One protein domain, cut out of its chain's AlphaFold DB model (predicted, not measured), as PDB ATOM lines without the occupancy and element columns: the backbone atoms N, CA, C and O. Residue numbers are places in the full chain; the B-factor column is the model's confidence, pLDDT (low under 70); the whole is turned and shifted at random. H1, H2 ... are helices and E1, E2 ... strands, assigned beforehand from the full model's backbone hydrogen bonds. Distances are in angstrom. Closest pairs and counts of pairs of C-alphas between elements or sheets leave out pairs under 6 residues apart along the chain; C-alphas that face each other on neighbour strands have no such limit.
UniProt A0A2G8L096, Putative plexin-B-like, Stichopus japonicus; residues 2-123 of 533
ATOM      1  N   GLY A   2     192.877 122.296 205.775       86.06
ATOM      2  CA  GLY A   2     194.309 122.006 205.940       86.06
ATOM      3  C   GLY A   2     195.183 122.122 204.688       86.06
ATOM      4  O   GLY A   2     196.333 121.683 204.709       86.06
ATOM      5  N   ARG A   3     194.667 122.674 203.587       91.38
ATOM      6  CA  ARG A   3     195.415 122.802 202.335       91.38
ATOM      7  C   ARG A   3     194.946 123.997 201.523       91.38
ATOM      8  O   ARG A   3     193.763 124.323 201.550       91.38
ATOM      9  N   LEU A   4     195.874 124.596 200.784       94.12
ATOM     10  CA  LEU A   4     195.598 125.582 199.743       94.12
ATOM     11  C   LEU A   4     196.002 125.006 198.389       94.12
ATOM     12  O   LEU A   4     197.035 124.334 198.288       94.12
ATOM     13  N   TYR A   5     195.203 125.302 197.370       94.31
ATOM     14  CA  TYR A   5     195.417 124.866 195.998       94.31
ATOM     15  C   TYR A   5     195.493 126.077 195.079       94.31
ATOM     16  O   TYR A   5     194.724 127.027 195.218       94.31
ATOM     17  N   ARG A   6     196.407 126.012 194.119       94.50
ATOM     18  CA  ARG A   6     196.444 126.880 192.952       94.50
ATOM     19  C   ARG A   6     196.153 126.011 191.743       94.50
ATOM     20  O   ARG A   6     196.886 125.057 191.484       94.50
ATOM     21  N   LEU A   7     195.095 126.354 191.026       93.25
ATOM     22  CA  LEU A   7     194.608 125.596 189.883       93.25
ATOM     23  C   LEU A   7     194.827 126.388 188.588       93.25
ATOM     24  O   LEU A   7     194.908 127.619 188.612       93.25
ATOM     25  N   SER A   8     194.948 125.688 187.468       91.31
ATOM     26  CA  SER A   8     194.798 126.268 186.131       91.31
ATOM     27  C   SER A   8     193.317 126.456 185.783       91.31
ATOM     28  O   SER A   8     192.430 126.068 186.542       91.31
ATOM     29  N   ARG A   9     193.041 127.054 184.618       85.44
ATOM     30  CA  ARG A   9     191.676 127.331 184.138       85.44
ATOM     31  C   ARG A   9     190.845 126.063 183.898       85.44
ATOM     32  O   ARG A   9     189.645 126.099 184.074       85.44
ATOM     33  N   ASP A  10     191.484 124.951 183.547       88.19
ATOM     34  CA  ASP A  10     190.874 123.618 183.406       88.19
ATOM     35  C   ASP A  10     190.871 122.812 184.722       88.19
ATOM     36  O   ASP A  10     190.721 121.592 184.714       88.19
ATOM     37  N   PHE A  11     191.079 123.484 185.859       90.56
ATOM     38  CA  PHE A  11     191.139 122.909 187.205       90.56
ATOM     39  C   PHE A  11     192.254 121.887 187.456       90.56
ATOM     40  O   PHE A  11     192.229 121.183 188.469       90.56
ATOM     41  N   SER A  12     193.277 121.831 186.599       93.88
ATOM     42  CA  SER A  12     194.469 121.039 186.902       93.88
ATOM     43  C   SER A  12     195.256 121.672 188.059       93.88
ATOM     44  O   SER A  12     195.399 122.896 188.151       93.88
ATOM     45  N   GLU A  13     195.755 120.848 188.984       94.81
ATOM     46  CA  GLU A  13     196.562 121.339 190.105       94.81
ATOM     47  C   GLU A  13     197.920 121.842 189.596       94.81
ATOM     48  O   GLU A  13     198.742 121.065 189.114       94.81
ATOM     49  N   LEU A  14     198.180 123.143 189.756       95.56
ATOM     50  CA  LEU A  14     199.483 123.745 189.469       95.56
ATOM     51  C   LEU A  14     200.414 123.655 190.680       95.56
ATOM     52  O   LEU A  14     201.614 123.420 190.540       95.56
ATOM     53  N   THR A  15     199.891 123.912 191.880       95.62
ATOM     54  CA  THR A  15     200.644 123.856 193.142       95.62
ATOM     55  C   THR A  15     199.686 123.667 194.314       95.62
ATOM     56  O   THR A  15     198.595 124.236 194.326       95.62
ATOM     57  N   SER A  16     200.115 122.936 195.343       94.50
ATOM     58  CA  SER A  16     199.421 122.882 196.628       94.50
ATOM     59  C   SER A  16     200.389 122.962 197.803       94.50
ATOM     60  O   SER A  16     201.540 122.528 197.727       94.50
ATOM     61  N   VAL A  17     199.910 123.511 198.917       94.56
ATOM     62  CA  VAL A  17     200.662 123.607 200.176       94.56
ATOM     63  C   VAL A  17     199.790 123.175 201.345       94.56
ATOM     64  O   VAL A  17     198.603 123.498 201.396       94.56
ATOM     65  N   SER A  18     200.378 122.442 202.291       91.12
ATOM     66  CA  SER A  18     199.710 122.132 203.557       91.12
ATOM     67  C   SER A  18     199.636 123.384 204.428       91.12
ATOM     68  O   SER A  18     200.597 124.151 204.515       91.12
ATOM     69  N   THR A  19     198.493 123.578 205.078       89.88
ATOM     70  CA  THR A  19     198.289 124.597 206.116       89.88
ATOM     71  C   THR A  19     198.009 123.982 207.480       89.88
ATOM     72  O   THR A  19     197.737 124.714 208.425       89.88
ATOM     73  N   GLN A  20     198.062 122.654 207.606       83.75
ATOM     74  CA  GLN A  20     197.810 121.977 208.875       83.75
ATOM     75  C   GLN A  20     198.824 122.388 209.945       83.75
ATOM     76  O   GLN A  20     200.015 122.546 209.671       83.75
ATOM     77  N   ASP A  21     198.331 122.530 211.169       77.69
ATOM     78  CA  ASP A  21     199.156 122.614 212.365       77.69
ATOM     79  C   ASP A  21     199.345 121.225 212.996       77.69
ATOM     80  O   ASP A  21     198.884 120.208 212.472       77.69
ATOM     81  N   ASN A  22     200.031 121.169 214.139       74.19
ATOM     82  CA  ASN A  22     200.299 119.913 214.844       74.19
ATOM     83  C   ASN A  22     199.023 119.195 215.329       74.19
ATOM     84  O   ASN A  22     199.079 117.998 215.602       74.19
ATOM     85  N   SER A  23     197.887 119.897 215.431       72.94
ATOM     86  CA  SER A  23     196.570 119.316 215.738       72.94
ATOM     87  C   SER A  23     195.852 118.747 214.512       72.94
ATOM     88  O   SER A  23     194.819 118.097 214.660       72.94
ATOM     89  N   GLY A  24     196.380 118.962 213.303       69.06
ATOM     90  CA  GLY A  24     195.839 118.420 212.057       69.06
ATOM     91  C   GLY A  24     194.563 119.105 211.556       69.06
ATOM     92  O   GLY A  24     194.046 118.712 210.510       69.06
ATOM     93  N   ASN A  25     194.067 120.140 212.243       79.56
ATOM     94  CA  ASN A  25     192.837 120.840 211.881       79.56
ATOM     95  C   ASN A  25     193.092 122.342 211.699       79.56
ATOM     96  O   ASN A  25     193.234 123.081 212.665       79.56
ATOM     97  N   ASN A  26     193.131 122.793 210.443       88.81
ATOM     98  CA  ASN A  26     193.192 124.213 210.105       88.81
ATOM     99  C   ASN A  26     192.191 124.523 208.985       88.81
ATOM    100  O   ASN A  26     192.426 124.200 207.812       88.81
ATOM    101  N   THR A  27     191.063 125.127 209.345       90.62
ATOM    102  CA  THR A  27     190.050 125.585 208.393       90.62
ATOM    103  C   THR A  27     190.415 126.986 207.942       90.62
ATOM    104  O   THR A  27     190.568 127.878 208.771       90.62
ATOM    105  N   ASN A  28     190.568 127.192 206.633       91.81
ATOM    106  CA  ASN A  28     190.748 128.537 206.101       91.81
ATOM    107  C   ASN A  28     189.449 129.332 206.318       91.81
ATOM    108  O   ASN A  28     188.370 128.839 206.003       91.81
ATOM    109  N   LYS A  29     189.576 130.512 206.924       92.38
ATOM    110  CA  LYS A  29     188.479 131.430 207.239       92.38
ATOM    111  C   LYS A  29     188.430 132.597 206.261       92.38
ATOM    112  O   LYS A  29     187.355 133.024 205.881       92.38
ATOM    113  N   ILE A  30     189.598 133.104 205.866       94.19
ATOM    114  CA  ILE A  30     189.727 134.211 204.916       94.19
ATOM    115  C   ILE A  30     190.743 133.808 203.856       94.19
ATOM    116  O   ILE A  30     191.872 133.410 204.180       94.19
ATOM    117  N   LEU A  31     190.351 133.968 202.595       93.69
ATOM    118  CA  LEU A  31     191.202 133.809 201.428       93.69
ATOM    119  C   LEU A  31     190.992 135.011 200.508       93.69
ATOM    120  O   LEU A  31     189.894 135.217 200.002       93.69
ATOM    121  N   SER A  32     192.024 135.830 200.311       92.44
ATOM    122  CA  SER A  32     191.887 137.042 199.496       92.44
ATOM    123  C   SER A  32     193.160 137.367 198.728       92.44
ATOM    124  O   SER A  32     194.267 137.222 199.250       92.44
ATOM    125  N   ILE A  33     193.008 137.802 197.479       90.06
ATOM    126  CA  ILE A  33     194.115 138.244 196.628       90.06
ATOM    127  C   ILE A  33     194.280 139.750 196.807       90.06
ATOM    128  O   ILE A  33     193.328 140.514 196.657       90.06
ATOM    129  N   VAL A  34     195.501 140.185 197.112       84.88
ATOM    130  CA  VAL A  34     195.833 141.606 197.214       84.88
ATOM    131  C   VAL A  34     196.176 142.143 195.818       84.88
ATOM    132  O   VAL A  34     196.924 141.470 195.103       84.88
ATOM    133  N   PRO A  35     195.675 143.329 195.415       78.62
ATOM    134  CA  PRO A  35     195.955 143.925 194.109       78.62
ATOM    135  C   PRO A  35     197.447 143.982 193.741       78.62
ATOM    136  O   PRO A  35     198.323 143.949 194.609       78.62
ATOM    137  N   GLN A  36     197.727 144.112 192.438       63.16
ATOM    138  CA  GLN A  36     199.059 143.941 191.825       63.16
ATOM    139  C   GLN A  36     200.198 144.769 192.440       63.16
ATOM    140  O   GLN A  36     201.361 144.423 192.270       63.16
ATOM    141  N   THR A  37     199.908 145.854 193.157       65.31
ATOM    142  CA  THR A  37     200.940 146.618 193.874       65.31
ATOM    143  C   THR A  37     201.583 145.826 195.018       65.31
ATOM    144  O   THR A  37     202.719 146.116 195.381       65.31
ATOM    145  N   VAL A  38     200.886 144.826 195.571       67.50
ATOM    146  CA  VAL A  38     201.393 143.900 196.601       67.50
ATOM    147  C   VAL A  38     201.605 142.499 196.022       67.50
ATOM    148  O   VAL A  38     202.618 141.869 196.325       67.50
ATOM    149  N   ASP A  39     200.683 142.027 195.170       82.75
ATOM    150  CA  ASP A  39     200.776 140.739 194.458       82.75
ATOM    151  C   ASP A  39     200.997 139.539 195.408       82.75
ATOM    152  O   ASP A  39     201.914 138.717 195.268       82.75
ATOM    153  N   LYS A  40     200.159 139.472 196.452       89.62
ATOM    154  CA  LYS A  40     200.173 138.419 197.481       89.62
ATOM    155  C   LYS A  40     198.791 137.824 197.702       89.62
ATOM    156  O   LYS A  40     197.768 138.445 197.434       89.62
ATOM    157  N   LEU A  41     198.792 136.619 198.256       93.19
ATOM    158  CA  LEU A  41     197.626 135.934 198.788       93.19
ATOM    159  C   LEU A  41     197.590 136.094 200.308       93.19
ATOM    160  O   LEU A  41     198.576 135.806 200.987       93.19
ATOM    161  N   ILE A  42     196.444 136.491 200.842       93.44
ATOM    162  CA  ILE A  42     196.142 136.459 202.272       93.44
ATOM    163  C   ILE A  42     195.434 135.146 202.574       93.44
ATOM    164  O   ILE A  42     194.452 134.800 201.921       93.44
ATOM    165  N   SER A  43     195.927 134.429 203.580       93.88
ATOM    166  CA  SER A  43     195.280 133.237 204.124       93.88
ATOM    167  C   SER A  43     195.227 133.339 205.642       93.88
ATOM    168  O   SER A  43     196.271 133.305 206.294       93.88
ATOM    169  N   CYS A  44     194.022 133.382 206.201       93.31
ATOM    170  CA  CYS A  44     193.782 133.276 207.640       93.31
ATOM    171  C   CYS A  44     193.078 131.957 207.928       93.31
ATOM    172  O   CYS A  44     192.116 131.612 207.242       93.31
ATOM    173  N   GLY A  45     193.560 131.204 208.910       91.00
ATOM    174  CA  GLY A  45     192.985 129.912 209.273       91.00
ATOM    175  C   GLY A  45     192.668 129.823 210.758       91.00
ATOM    176  O   GLY A  45     193.213 130.592 211.540       91.00
ATOM    177  N   SER A  46     191.793 128.891 211.132       90.19
ATOM    178  CA  SER A  46     191.429 128.621 212.528       90.19
ATOM    179  C   SER A  46     192.560 127.964 213.326       90.19
ATOM    180  O   SER A  46     192.599 128.079 214.543       90.19
ATOM    181  N   GLY A  47     193.477 127.265 212.651       86.62
ATOM    182  CA  GLY A  47     194.678 126.707 213.275       86.62
ATOM    183  C   GLY A  47     195.738 127.778 213.540       86.62
ATOM    184  O   GLY A  47     195.605 128.931 213.126       86.62
ATOM    185  N   LEU A  48     196.838 127.395 214.192       84.06
ATOM    186  CA  LEU A  48     197.953 128.314 214.498       84.06
ATOM    187  C   LEU A  48     197.517 129.568 215.297       84.06
ATOM    188  O   LEU A  48     197.971 130.675 214.995       84.06
ATOM    189  N   ASN A  49     196.645 129.421 216.303       86.69
ATOM    190  CA  ASN A  49     196.087 130.537 217.090       86.69
ATOM    191  C   ASN A  49     195.405 131.621 216.222       86.69
ATOM    192  O   ASN A  49     195.581 132.823 216.460       86.69
ATOM    193  N   GLY A  50     194.710 131.214 215.155       88.56
ATOM    194  CA  GLY A  50     193.982 132.139 214.288       88.56
ATOM    195  C   GLY A  50     194.868 133.006 213.386       88.56
ATOM    196  O   GLY A  50     194.411 134.025 212.880       88.56
ATOM    197  N   THR A  51     196.156 132.700 213.221       87.81
ATOM    198  CA  THR A  51     197.101 133.643 212.595       87.81
ATOM    199  C   THR A  51     196.848 133.826 211.091       87.81
ATOM    200  O   THR A  51     196.705 132.856 210.341       87.81
ATOM    201  N   CYS A  52     196.872 135.080 210.627       91.06
ATOM    202  CA  CYS A  52     196.852 135.433 209.206       91.06
ATOM    203  C   CYS A  52     198.257 135.465 208.591       91.06
ATOM    204  O   CYS A  52     199.221 135.907 209.213       91.06
ATOM    205  N   GLN A  53     198.380 135.018 207.340       90.44
ATOM    206  CA  GLN A  53     199.659 134.917 206.634       90.44
ATOM    207  C   GLN A  53     199.585 135.534 205.239       90.44
ATOM    208  O   GLN A  53     198.620 135.307 204.507       90.44
ATOM    209  N   LEU A  54     200.654 136.237 204.856       90.81
ATOM    210  CA  LEU A  54     200.922 136.618 203.472       90.81
ATOM    211  C   LEU A  54     201.680 135.495 202.759       90.81
ATOM    212  O   LEU A  54     202.599 134.875 203.306       90.81
ATOM    213  N   ARG A  55     201.257 135.201 201.532       92.25
ATOM    214  CA  ARG A  55     201.780 134.112 200.706       92.25
ATOM    215  C   ARG A  55     202.026 134.589 199.282       92.25
ATOM    216  O   ARG A  55     201.327 135.463 198.774       92.25
ATOM    217  N   ASN A  56     203.017 134.009 198.616       91.94
ATOM    218  CA  ASN A  56     203.230 134.253 197.189       91.94
ATOM    219  C   ASN A  56     202.110 133.613 196.361       91.94
ATOM    220  O   ASN A  56     201.722 132.477 196.616       91.94
ATOM    221  N   LEU A  57     201.637 134.303 195.322       91.56
ATOM    222  CA  LEU A  57     200.584 133.779 194.445       91.56
ATOM    223  C   LEU A  57     201.054 132.626 193.550       91.56
ATOM    224  O   LEU A  57     200.243 131.805 193.134       91.56
ATOM    225  N   THR A  58     202.350 132.544 193.243       91.31
ATOM    226  CA  THR A  58     202.898 131.536 192.323       91.31
ATOM    227  C   THR A  58     203.076 130.167 192.971       91.31
ATOM    228  O   THR A  58     202.660 129.171 192.377       91.31
ATOM    229  N   ASP A  59     203.680 130.123 194.163       92.44
ATOM    230  CA  ASP A  59     204.067 128.892 194.869       92.44
ATOM    231  C   ASP A  59     203.355 128.682 196.219       92.44
ATOM    232  O   ASP A  59     203.583 127.671 196.886       92.44
ATOM    233  N   LEU A  60     202.491 129.620 196.626       94.44
ATOM    234  CA  LEU A  60     201.713 129.606 197.873       94.44
ATOM    235  C   LEU A  60     202.547 129.571 199.166       94.44
ATOM    236  O   LEU A  60     201.991 129.367 200.254       94.44
ATOM    237  N   ARG A  61     203.869 129.776 199.095       93.06
ATOM    238  CA  ARG A  61     204.740 129.792 200.278       93.06
ATOM    239  C   ARG A  61     204.528 131.063 201.089       93.06
ATOM    240  O   ARG A  61     204.280 132.131 200.533       93.06
ATOM    241  N   THR A  62     204.642 130.933 202.409       89.88
ATOM    242  CA  THR A  62     204.585 132.062 203.345       89.88
ATOM    243  C   THR A  62     205.749 133.015 203.113       89.88
ATOM    244  O   THR A  62     206.881 132.577 202.897       89.88
ATOM    245  N   THR A  63     205.483 134.312 203.186       87.00
ATOM    246  CA  THR A  63     206.512 135.353 203.154       87.00
ATOM    247  C   THR A  63     207.011 135.658 204.568       87.00
ATOM    248  O   THR A  63     206.292 135.441 205.539       87.00
ATOM    249  N   ASN A  64     208.219 136.216 204.700       82.25
ATOM    250  CA  ASN A  64     208.740 136.734 205.981       82.25
ATOM    251  C   ASN A  64     208.130 138.104 206.347       82.25
ATOM    252  O   ASN A  64     208.765 138.916 207.010       82.25
ATOM    253  N   ASP A  65     206.939 138.391 205.829       79.56
ATOM    254  CA  ASP A  65     206.268 139.672 205.998       79.56
ATOM    255  C   ASP A  65     205.377 139.604 207.242       79.56
ATOM    256  O   ASP A  65     204.419 138.830 207.293       79.56
ATOM    257  N   GLU A  66     205.715 140.402 208.252       78.50
ATOM    258  CA  GLU A  66     205.027 140.425 209.542       78.50
ATOM    259  C   GLU A  66     203.818 141.375 209.572       78.50
ATOM    260  O   GLU A  66     203.197 141.526 210.626       78.50
ATOM    261  N   THR A  67     203.433 141.980 208.440       80.31
ATOM    262  CA  THR A  67     202.337 142.965 208.342       80.31
ATOM    263  C   THR A  67     201.029 142.468 208.970       80.31
ATOM    264  O   THR A  67     200.337 143.220 209.654       80.31
ATOM    265  N   LEU A  68     200.715 141.176 208.815       84.31
ATOM    266  CA  LEU A  68     199.501 140.552 209.360       84.31
ATOM    267  C   LEU A  68     199.723 139.737 210.644       84.31
ATOM    268  O   LEU A  68     198.789 139.108 211.131       84.31
ATOM    269  N   SER A  69     200.923 139.761 211.229       79.12
ATOM    270  CA  SER A  69     201.275 138.930 212.398       79.12
ATOM    271  C   SER A  69     200.416 139.200 213.643       79.12
ATOM    272  O   SER A  69     200.202 138.305 214.459       79.12
ATOM    273  N   SER A  70     199.906 140.428 213.787       82.25
ATOM    274  CA  SER A  70     199.029 140.828 214.898       82.25
ATOM    275  C   SER A  70     197.544 140.542 214.655       82.25
ATOM    276  O   SER A  70     196.746 140.622 215.591       82.25
ATOM    277  N   LEU A  71     197.164 140.218 213.415       88.38
ATOM    278  CA  LEU A  71     195.790 139.904 213.054       88.38
ATOM    279  C   LEU A  71     195.515 138.426 213.324       88.38
ATOM    280  O   LEU A  71     196.174 137.536 212.779       88.38
ATOM    281  N   LYS A  72     194.500 138.186 214.150       90.19
ATOM    282  CA  LYS A  72     194.004 136.853 214.472       90.19
ATOM    283  C   LYS A  72     192.551 136.715 214.068       90.19
ATOM    284  O   LYS A  72     191.781 137.661 214.250       90.19
ATOM    285  N   VAL A  73     192.199 135.539 213.565       92.38
ATOM    286  CA  VAL A  73     190.827 135.144 213.278       92.38
ATOM    287  C   VAL A  73     190.286 134.134 214.278       92.38
ATOM    288  O   VAL A  73     191.054 133.530 215.024       92.38
ATOM    289  N   THR A  74     188.962 133.975 214.319       90.69
ATOM    290  CA  THR A  74     188.330 133.003 215.217       90.69
ATOM    291  C   THR A  74     188.819 131.573 214.957       90.69
ATOM    292  O   THR A  74     188.950 131.130 213.810       90.69
ATOM    293  N   GLU A  75     189.081 130.846 216.043       89.44
ATOM    294  CA  GLU A  75     189.534 129.449 216.024       89.44
ATOM    295  C   GLU A  75     188.363 128.452 216.022       89.44
ATOM    296  O   GLU A  75     188.541 127.269 215.733       89.44
ATOM    297  N   ASP A  76     187.152 128.922 216.334       87.56
ATOM    298  CA  ASP A  76     185.949 128.095 216.382       87.56
ATOM    299  C   ASP A  76     185.325 127.885 214.987       87.56
ATOM    300  O   ASP A  76     185.919 128.179 213.948       87.56
ATOM    301  N   GLN A  77     184.119 127.314 214.931       84.00
ATOM    302  CA  GLN A  77     183.417 127.068 213.667       84.00
ATOM    303  C   GLN A  77     182.757 128.325 213.080       84.00
ATOM    304  O   GLN A  77     182.336 128.287 211.927       84.00
ATOM    305  N   ASN A  78     182.711 129.443 213.810       86.00
ATOM    306  CA  ASN A  78     182.046 130.654 213.343       86.00
ATOM    307  C   ASN A  78     182.791 131.271 212.145       86.00
ATOM    308  O   ASN A  78     184.016 131.130 212.029       86.00
ATOM    309  N   PRO A  79     182.076 131.924 211.216       85.44
ATOM    310  CA  PRO A  79     182.702 132.561 210.067       85.44
ATOM    311  C   PRO A  79     183.529 133.782 210.491       85.44
ATOM    312  O   PRO A  79     183.220 134.470 211.466       85.44
ATOM    313  N   ALA A  80     184.578 134.058 209.722       92.50
ATOM    314  CA  ALA A  80     185.250 135.349 209.705       92.50
ATOM    315  C   ALA A  80     185.330 135.780 208.246       92.50
ATOM    316  O   ALA A  80     185.725 134.984 207.400       92.50
ATOM    317  N   ILE A  81     184.952 137.017 207.956       94.25
ATOM    318  CA  ILE A  81     184.959 137.548 206.593       94.25
ATOM    319  C   ILE A  81     186.066 138.585 206.446       94.25
ATOM    320  O   ILE A  81     186.414 139.281 207.404       94.25
ATOM    321  N   GLY A  82     186.629 138.676 205.243       93.12
ATOM    322  CA  GLY A  82     187.706 139.603 204.929       93.12
ATOM    323  C   GLY A  82     187.501 140.283 203.583       93.12
ATOM    324  O   GLY A  82     187.233 139.611 202.591       93.12
ATOM    325  N   LEU A  83     187.695 141.601 203.540       94.12
ATOM    326  CA  LEU A  83     187.644 142.400 202.317       94.12
ATOM    327  C   LEU A  83     188.916 143.230 202.169       94.12
ATOM    328  O   LEU A  83     189.252 144.038 203.037       94.12
ATOM    329  N   VAL A  84     189.608 143.061 201.045       91.56
ATOM    330  CA  VAL A  84     190.742 143.915 200.680       91.56
ATOM    331  C   VAL A  84     190.218 145.144 199.948       91.56
ATOM    332  O   VAL A  84     189.558 145.029 198.919       91.56
ATOM    333  N   VAL A  85     190.539 146.325 200.470       88.44
ATOM    334  CA  VAL A  85     190.084 147.614 199.941       88.44
ATOM    335  C   VAL A  85     191.283 148.467 199.562       88.44
ATOM    336  O   VAL A  85     192.229 148.630 200.340       88.44
ATOM    337  N   THR A  86     191.218 149.042 198.363       84.06
ATOM    338  CA  THR A  86     192.200 150.007 197.867       84.06
ATOM    339  C   THR A  86     191.649 151.417 198.042       84.06
ATOM    340  O   THR A  86     190.624 151.757 197.464       84.06
ATOM    341  N   HIS A  87     192.339 152.235 198.826       77.19
ATOM    342  CA  HIS A  87     191.966 153.610 199.120       77.19
ATOM    343  C   HIS A  87     192.681 154.547 198.143       77.19
ATOM    344  O   HIS A  87     193.919 154.579 198.130       77.19
ATOM    345  N   PRO A  88     191.941 155.337 197.352       62.75
ATOM    346  CA  PRO A  88     192.528 156.409 196.564       62.75
ATOM    347  C   PRO A  88     192.896 157.575 197.497       62.75
ATOM    348  O   PRO A  88     192.032 158.341 197.912       62.75
ATOM    349  N   ALA A  89     194.175 157.725 197.848       55.47
ATOM    350  CA  ALA A  89     194.670 158.842 198.654       55.47
ATOM    351  C   ALA A  89     195.537 159.779 197.795       55.47
ATOM    352  O   ALA A  89     196.748 159.893 197.973       55.47
ATOM    353  N   GLY A  90     194.916 160.477 196.840       55.97
ATOM    354  CA  GLY A  90     195.622 161.437 195.984       55.97
ATOM    355  C   GLY A  90     196.678 160.768 195.094       55.97
ATOM    356  O   GLY A  90     196.326 159.990 194.214       55.97
ATOM    357  N   VAL A  91     197.963 161.094 195.294       44.50
ATOM    358  CA  VAL A  91     199.103 160.515 194.539       44.50
ATOM    359  C   VAL A  91     199.453 159.097 195.029       44.50
ATOM    360  O   VAL A  91     200.168 158.362 194.352       44.50
ATOM    361  N   ASP A  92     198.898 158.694 196.171       54.06
ATOM    362  CA  ASP A  92     199.281 157.508 196.918       54.06
ATOM    363  C   ASP A  92     198.148 156.472 197.000       54.06
ATOM    364  O   ASP A  92     196.973 156.804 197.176       54.06
ATOM    365  N   VAL A  93     198.510 155.190 196.900       60.75
ATOM    366  CA  VAL A  93     197.578 154.057 196.994       60.75
ATOM    367  C   VAL A  93     197.787 153.353 198.331       60.75
ATOM    368  O   VAL A  93     198.854 152.782 198.562       60.75
ATOM    369  N   ASN A  94     196.767 153.365 199.195       78.56
ATOM    370  CA  ASN A  94     196.789 152.640 200.470       78.56
ATOM    371  C   ASN A  94     195.889 151.415 200.390       78.56
ATOM    372  O   ASN A  94     194.739 151.510 199.965       78.56
ATOM    373  N   ILE A  95     196.378 150.266 200.839       84.88
ATOM    374  CA  ILE A  95     195.605 149.023 200.818       84.88
ATOM    375  C   ILE A  95     195.391 148.565 202.253       84.88
ATOM    376  O   ILE A  95     196.341 148.526 203.034       84.88
ATOM    377  N   ALA A  96     194.154 148.207 202.591       88.44
ATOM    378  CA  ALA A  96     193.825 147.634 203.889       88.44
ATOM    379  C   ALA A  96     192.967 146.376 203.747       88.44
ATOM    380  O   ALA A  96     192.132 146.276 202.848       88.44
ATOM    381  N   LEU A  97     193.164 145.432 204.664       92.00
ATOM    382  CA  LEU A  97     192.286 144.296 204.890       92.00
ATOM    383  C   LEU A  97     191.314 144.635 206.018       92.00
ATOM    384  O   LEU A  97     191.708 144.742 207.183       92.00
ATOM    385  N   TYR A  98     190.042 144.746 205.674       93.56
ATOM    386  CA  TYR A  98     188.960 144.788 206.641       93.56
ATOM    387  C   TYR A  98     188.585 143.368 207.044       93.56
ATOM    388  O   TYR A  98     188.413 142.519 206.176       93.56
ATOM    389  N   VAL A  99     188.459 143.117 208.343       95.25
ATOM    390  CA  VAL A  99     188.050 141.823 208.897       95.25
ATOM    391  C   VAL A  99     186.903 142.029 209.864       95.25
ATOM    392  O   VAL A  99     187.012 142.879 210.749       95.25
ATOM    393  N   ALA A 100     185.855 141.222 209.711       95.62
ATOM    394  CA  ALA A 100     184.732 141.154 210.635       95.62
ATOM    395  C   ALA A 100     184.528 139.723 211.139       95.62
ATOM    396  O   ALA A 100     184.575 138.763 210.364       95.62
ATOM    397  N   GLN A 101     184.355 139.583 212.450       93.56
ATOM    398  CA  GLN A 101     184.298 138.296 213.133       93.56
ATOM    399  C   GLN A 101     183.792 138.424 214.567       93.56
ATOM    400  O   GLN A 101     183.826 139.495 215.164       93.56
ATOM    401  N   SER A 102     183.415 137.297 215.163       89.19
ATOM    402  CA  SER A 102     183.053 137.229 216.577       89.19
ATOM    403  C   SER A 102     184.148 136.523 217.374       89.19
ATOM    404  O   SER A 102     184.145 135.302 217.502       89.19
ATOM    405  N   ILE A 103     185.100 137.292 217.911       83.12
ATOM    406  CA  ILE A 103     186.110 136.794 218.859       83.12
ATOM    407  C   ILE A 103     185.825 137.387 220.237       83.12
ATOM    408  O   ILE A 103     185.830 138.607 220.412       83.12
ATOM    409  N   ARG A 104     185.639 136.519 221.237       77.38
ATOM    410  CA  ARG A 104     185.412 136.941 222.627       77.38
ATOM    411  C   ARG A 104     186.578 137.801 223.126       77.38
ATOM    412  O   ARG A 104     187.732 137.377 223.083       77.38
ATOM    413  N   GLY A 105     186.271 139.001 223.615       77.50
ATOM    414  CA  GLY A 105     187.246 139.932 224.197       77.50
ATOM    415  C   GLY A 105     188.083 140.703 223.172       77.50
ATOM    416  O   GLY A 105     189.030 141.388 223.553       77.50
ATOM    417  N   ALA A 106     187.757 140.602 221.882       85.25
ATOM    418  CA  ALA A 106     188.388 141.377 220.820       85.25
ATOM    419  C   ALA A 106     187.387 142.344 220.173       85.25
ATOM    420  O   ALA A 106     186.192 142.320 220.460       85.25
ATOM    421  N   SER A 107     187.894 143.214 219.305       89.00
ATOM    422  CA  SER A 107     187.058 144.059 218.456       89.00
ATOM    423  C   SER A 107     186.403 143.205 217.365       89.00
ATOM    424  O   SER A 107     187.127 142.456 216.699       89.00
ATOM    425  N   PRO A 108     185.082 143.313 217.140       92.12
ATOM    426  CA  PRO A 108     184.419 142.541 216.095       92.12
ATOM    427  C   PRO A 108     184.855 142.945 214.687       92.12
ATOM    428  O   PRO A 108     184.885 142.102 213.796       92.12
ATOM    429  N   ILE A 109     185.227 144.214 214.484       93.50
ATOM    430  CA  ILE A 109     185.664 144.739 213.190       93.50
ATOM    431  C   ILE A 109     187.035 145.400 213.330       93.50
ATOM    432  O   ILE A 109     187.319 146.133 214.283       93.50
ATOM    433  N   SER A 110     187.903 145.133 212.356       92.06
ATOM    434  CA  SER A 110     189.228 145.741 212.250       92.06
ATOM    435  C   SER A 110     189.576 146.078 210.806       92.06
ATOM    436  O   SER A 110     189.169 145.375 209.885       92.06
ATOM    437  N   ALA A 111     190.362 147.131 210.610       90.44
ATOM    438  CA  ALA A 111     191.037 147.441 209.358       90.44
ATOM    439  C   ALA A 111     192.545 147.328 209.574       90.44
ATOM    440  O   ALA A 111     193.097 147.958 210.476       90.44
ATOM    441  N   ASN A 112     193.205 146.525 208.748       88.69
ATOM    442  CA  ASN A 112     194.611 146.183 208.891       88.69
ATOM    443  C   ASN A 112     195.367 146.681 207.664       88.69
ATOM    444  O   ASN A 112     195.048 146.286 206.543       88.69
ATOM    445  N   CYS A 113     196.344 147.559 207.862       85.06
ATOM    446  CA  CYS A 113     197.167 148.078 206.775       85.06
ATOM    447  C   CYS A 113     197.909 146.928 206.082       85.06
ATOM    448  O   CYS A 113     198.488 146.074 206.746       85.06
ATOM    449  N   LEU A 114     197.880 146.910 204.751       83.31
ATOM    450  CA  LEU A 114     198.624 145.965 203.915       83.31
ATOM    451  C   LEU A 114     199.766 146.645 203.162       83.31
ATOM    452  O   LEU A 114     200.786 146.019 202.897       83.31
ATOM    453  N   SER A 115     199.586 147.908 202.770       75.94
ATOM    454  CA  SER A 115     200.613 148.689 202.079       75.94
ATOM    455  C   SER A 115     200.282 150.181 202.089       75.94
ATOM    456  O   SER A 115     199.109 150.561 202.026       75.94
ATOM    457  N   ARG A 116     201.332 151.011 202.127       68.25
ATOM    458  CA  ARG A 116     201.297 152.475 202.018       68.25
ATOM    459  C   ARG A 116     202.448 152.940 201.128       68.25
ATOM    460  O   ARG A 116     203.554 152.394 201.195       68.25
ATOM    461  N   SER A 117     202.222 153.971 200.322       59.56
ATOM    462  CA  SER A 117     203.298 154.744 199.687       59.56
ATOM    463  C   SER A 117     204.286 155.208 200.770       59.56
ATOM    464  O   SER A 117     203.889 155.813 201.762       59.56
ATOM    465  N   ASN A 118     205.577 154.904 200.630       57.00
ATOM    466  CA  ASN A 118     206.646 155.087 201.641       57.00
ATOM    467  C   ASN A 118     206.915 153.894 202.584       57.00
ATOM    468  O   ASN A 118     207.809 153.981 203.424       57.00
ATOM    469  N   GLY A 119     206.246 152.753 202.390       57.50
ATOM    470  CA  GLY A 119     206.806 151.437 202.728       57.50
ATOM    471  C   GLY A 119     206.760 150.985 204.190       57.50
ATOM    472  O   GLY A 119     207.419 150.000 204.509       57.50
ATOM    473  N   ILE A 120     206.010 151.642 205.083       58.47
ATOM    474  CA  ILE A 120     205.831 151.148 206.461       58.47
ATOM    475  C   ILE A 120     204.367 151.291 206.887       58.47
ATOM    476  O   ILE A 120     203.880 152.407 207.048       58.47
ATOM    477  N   CYS A 121     203.696 150.157 207.114       65.94
ATOM    478  CA  CYS A 121     202.482 150.097 207.929       65.94
ATOM    479  C   CYS A 121     202.883 150.262 209.404       65.94
ATOM    480  O   CYS A 121     203.643 149.458 209.947       65.94
ATOM    481  N   GLN A 122     202.412 151.314 210.062       60.06
ATOM    482  CA  GLN A 122     202.604 151.536 211.492       60.06
ATOM    483  C   GLN A 122     201.500 150.833 212.288       60.06
ATOM    484  O   GLN A 122     200.386 150.657 211.805       60.06
ATOM    485  N   MET A 123     201.752 150.491 213.558       49.69
ATOM    486  CA  MET A 123     200.691 149.931 214.417       49.69
ATOM    487  C   MET A 123     199.477 150.867 214.561       49.69
ATOM    488  O   MET A 123     198.373 150.377 214.777       49.69
TER     489      MET A 123
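What this domain is: This is residues 2 to 123 of the 533 residues of the protein "Putative plexin-B-like" of Stichopus japonicus (UniProt A0A2G8L096). Two three-stranded sheets, E3-E4-E5 and E6-E7-E8, lie partly face to face as a loose sandwich, with the separate hairpin E1-E2 beyond the first sheet, far from the second. The 122 printed residues hold strands E1 to E4, the short helix H1, then E5 to E8; the class is mostly strand, with 59 residues in named elements, under half. Each sheet, in the orders given, is antiparallel. The whole is compact, with a radius of gyration of the C-alphas of 14.8 A and spans of 44 by 41 by 24 A.

How they stand to each other: E1, residues 3 to 7, and E2, residues 13 to 18, form a hairpin, with N 6 and O 15 2.8 A apart. E3, residues 28 to 33, is only just apart from E1, at 8.3 A. E3 and E4, residues 40 to 45, form a hairpin, with N 42 and O 32 2.8 A apart. H1, residues 47 to 50, only grazes this sheet; it is too short for an O i to N i+4 pair. E5, residues 52 to 56, pairs with E4 through N 41 and O 55, 2.8 A. E6, residues 80 to 89, E7, residues 92 to 101, and E8, residues 109 to 115, form a meander, each the antiparallel neighbour of the one before, with N 87 and O 94 2.8 A apart and N 97 and O 112 2.8 A apart. This sheet is strongly twisted. The two sheets form a sandwich, face to face, with strands at 23 degrees; the closest C-alphas of E3 and E6 are those of Lys 29 and Ala 80, 5.6 A.

Where its parts are: E1 begins at C-alpha 3 (195.415, 122.802, 202.335). E6 measures 27.6 A, E7 29.3 A and E8 19.0 A, ending at C-alpha 115 (200.613, 148.689, 202.079).

The domain as a whole: The farthest C-alphas, of Ser 23 and Gly 90, are 46.5 A apart. The printed part has no cut; the link E5 to E6, 23 residues, is long. Confidence is under 70 at residues 24, 36 to 38, 88 to 93 and 116 to 123.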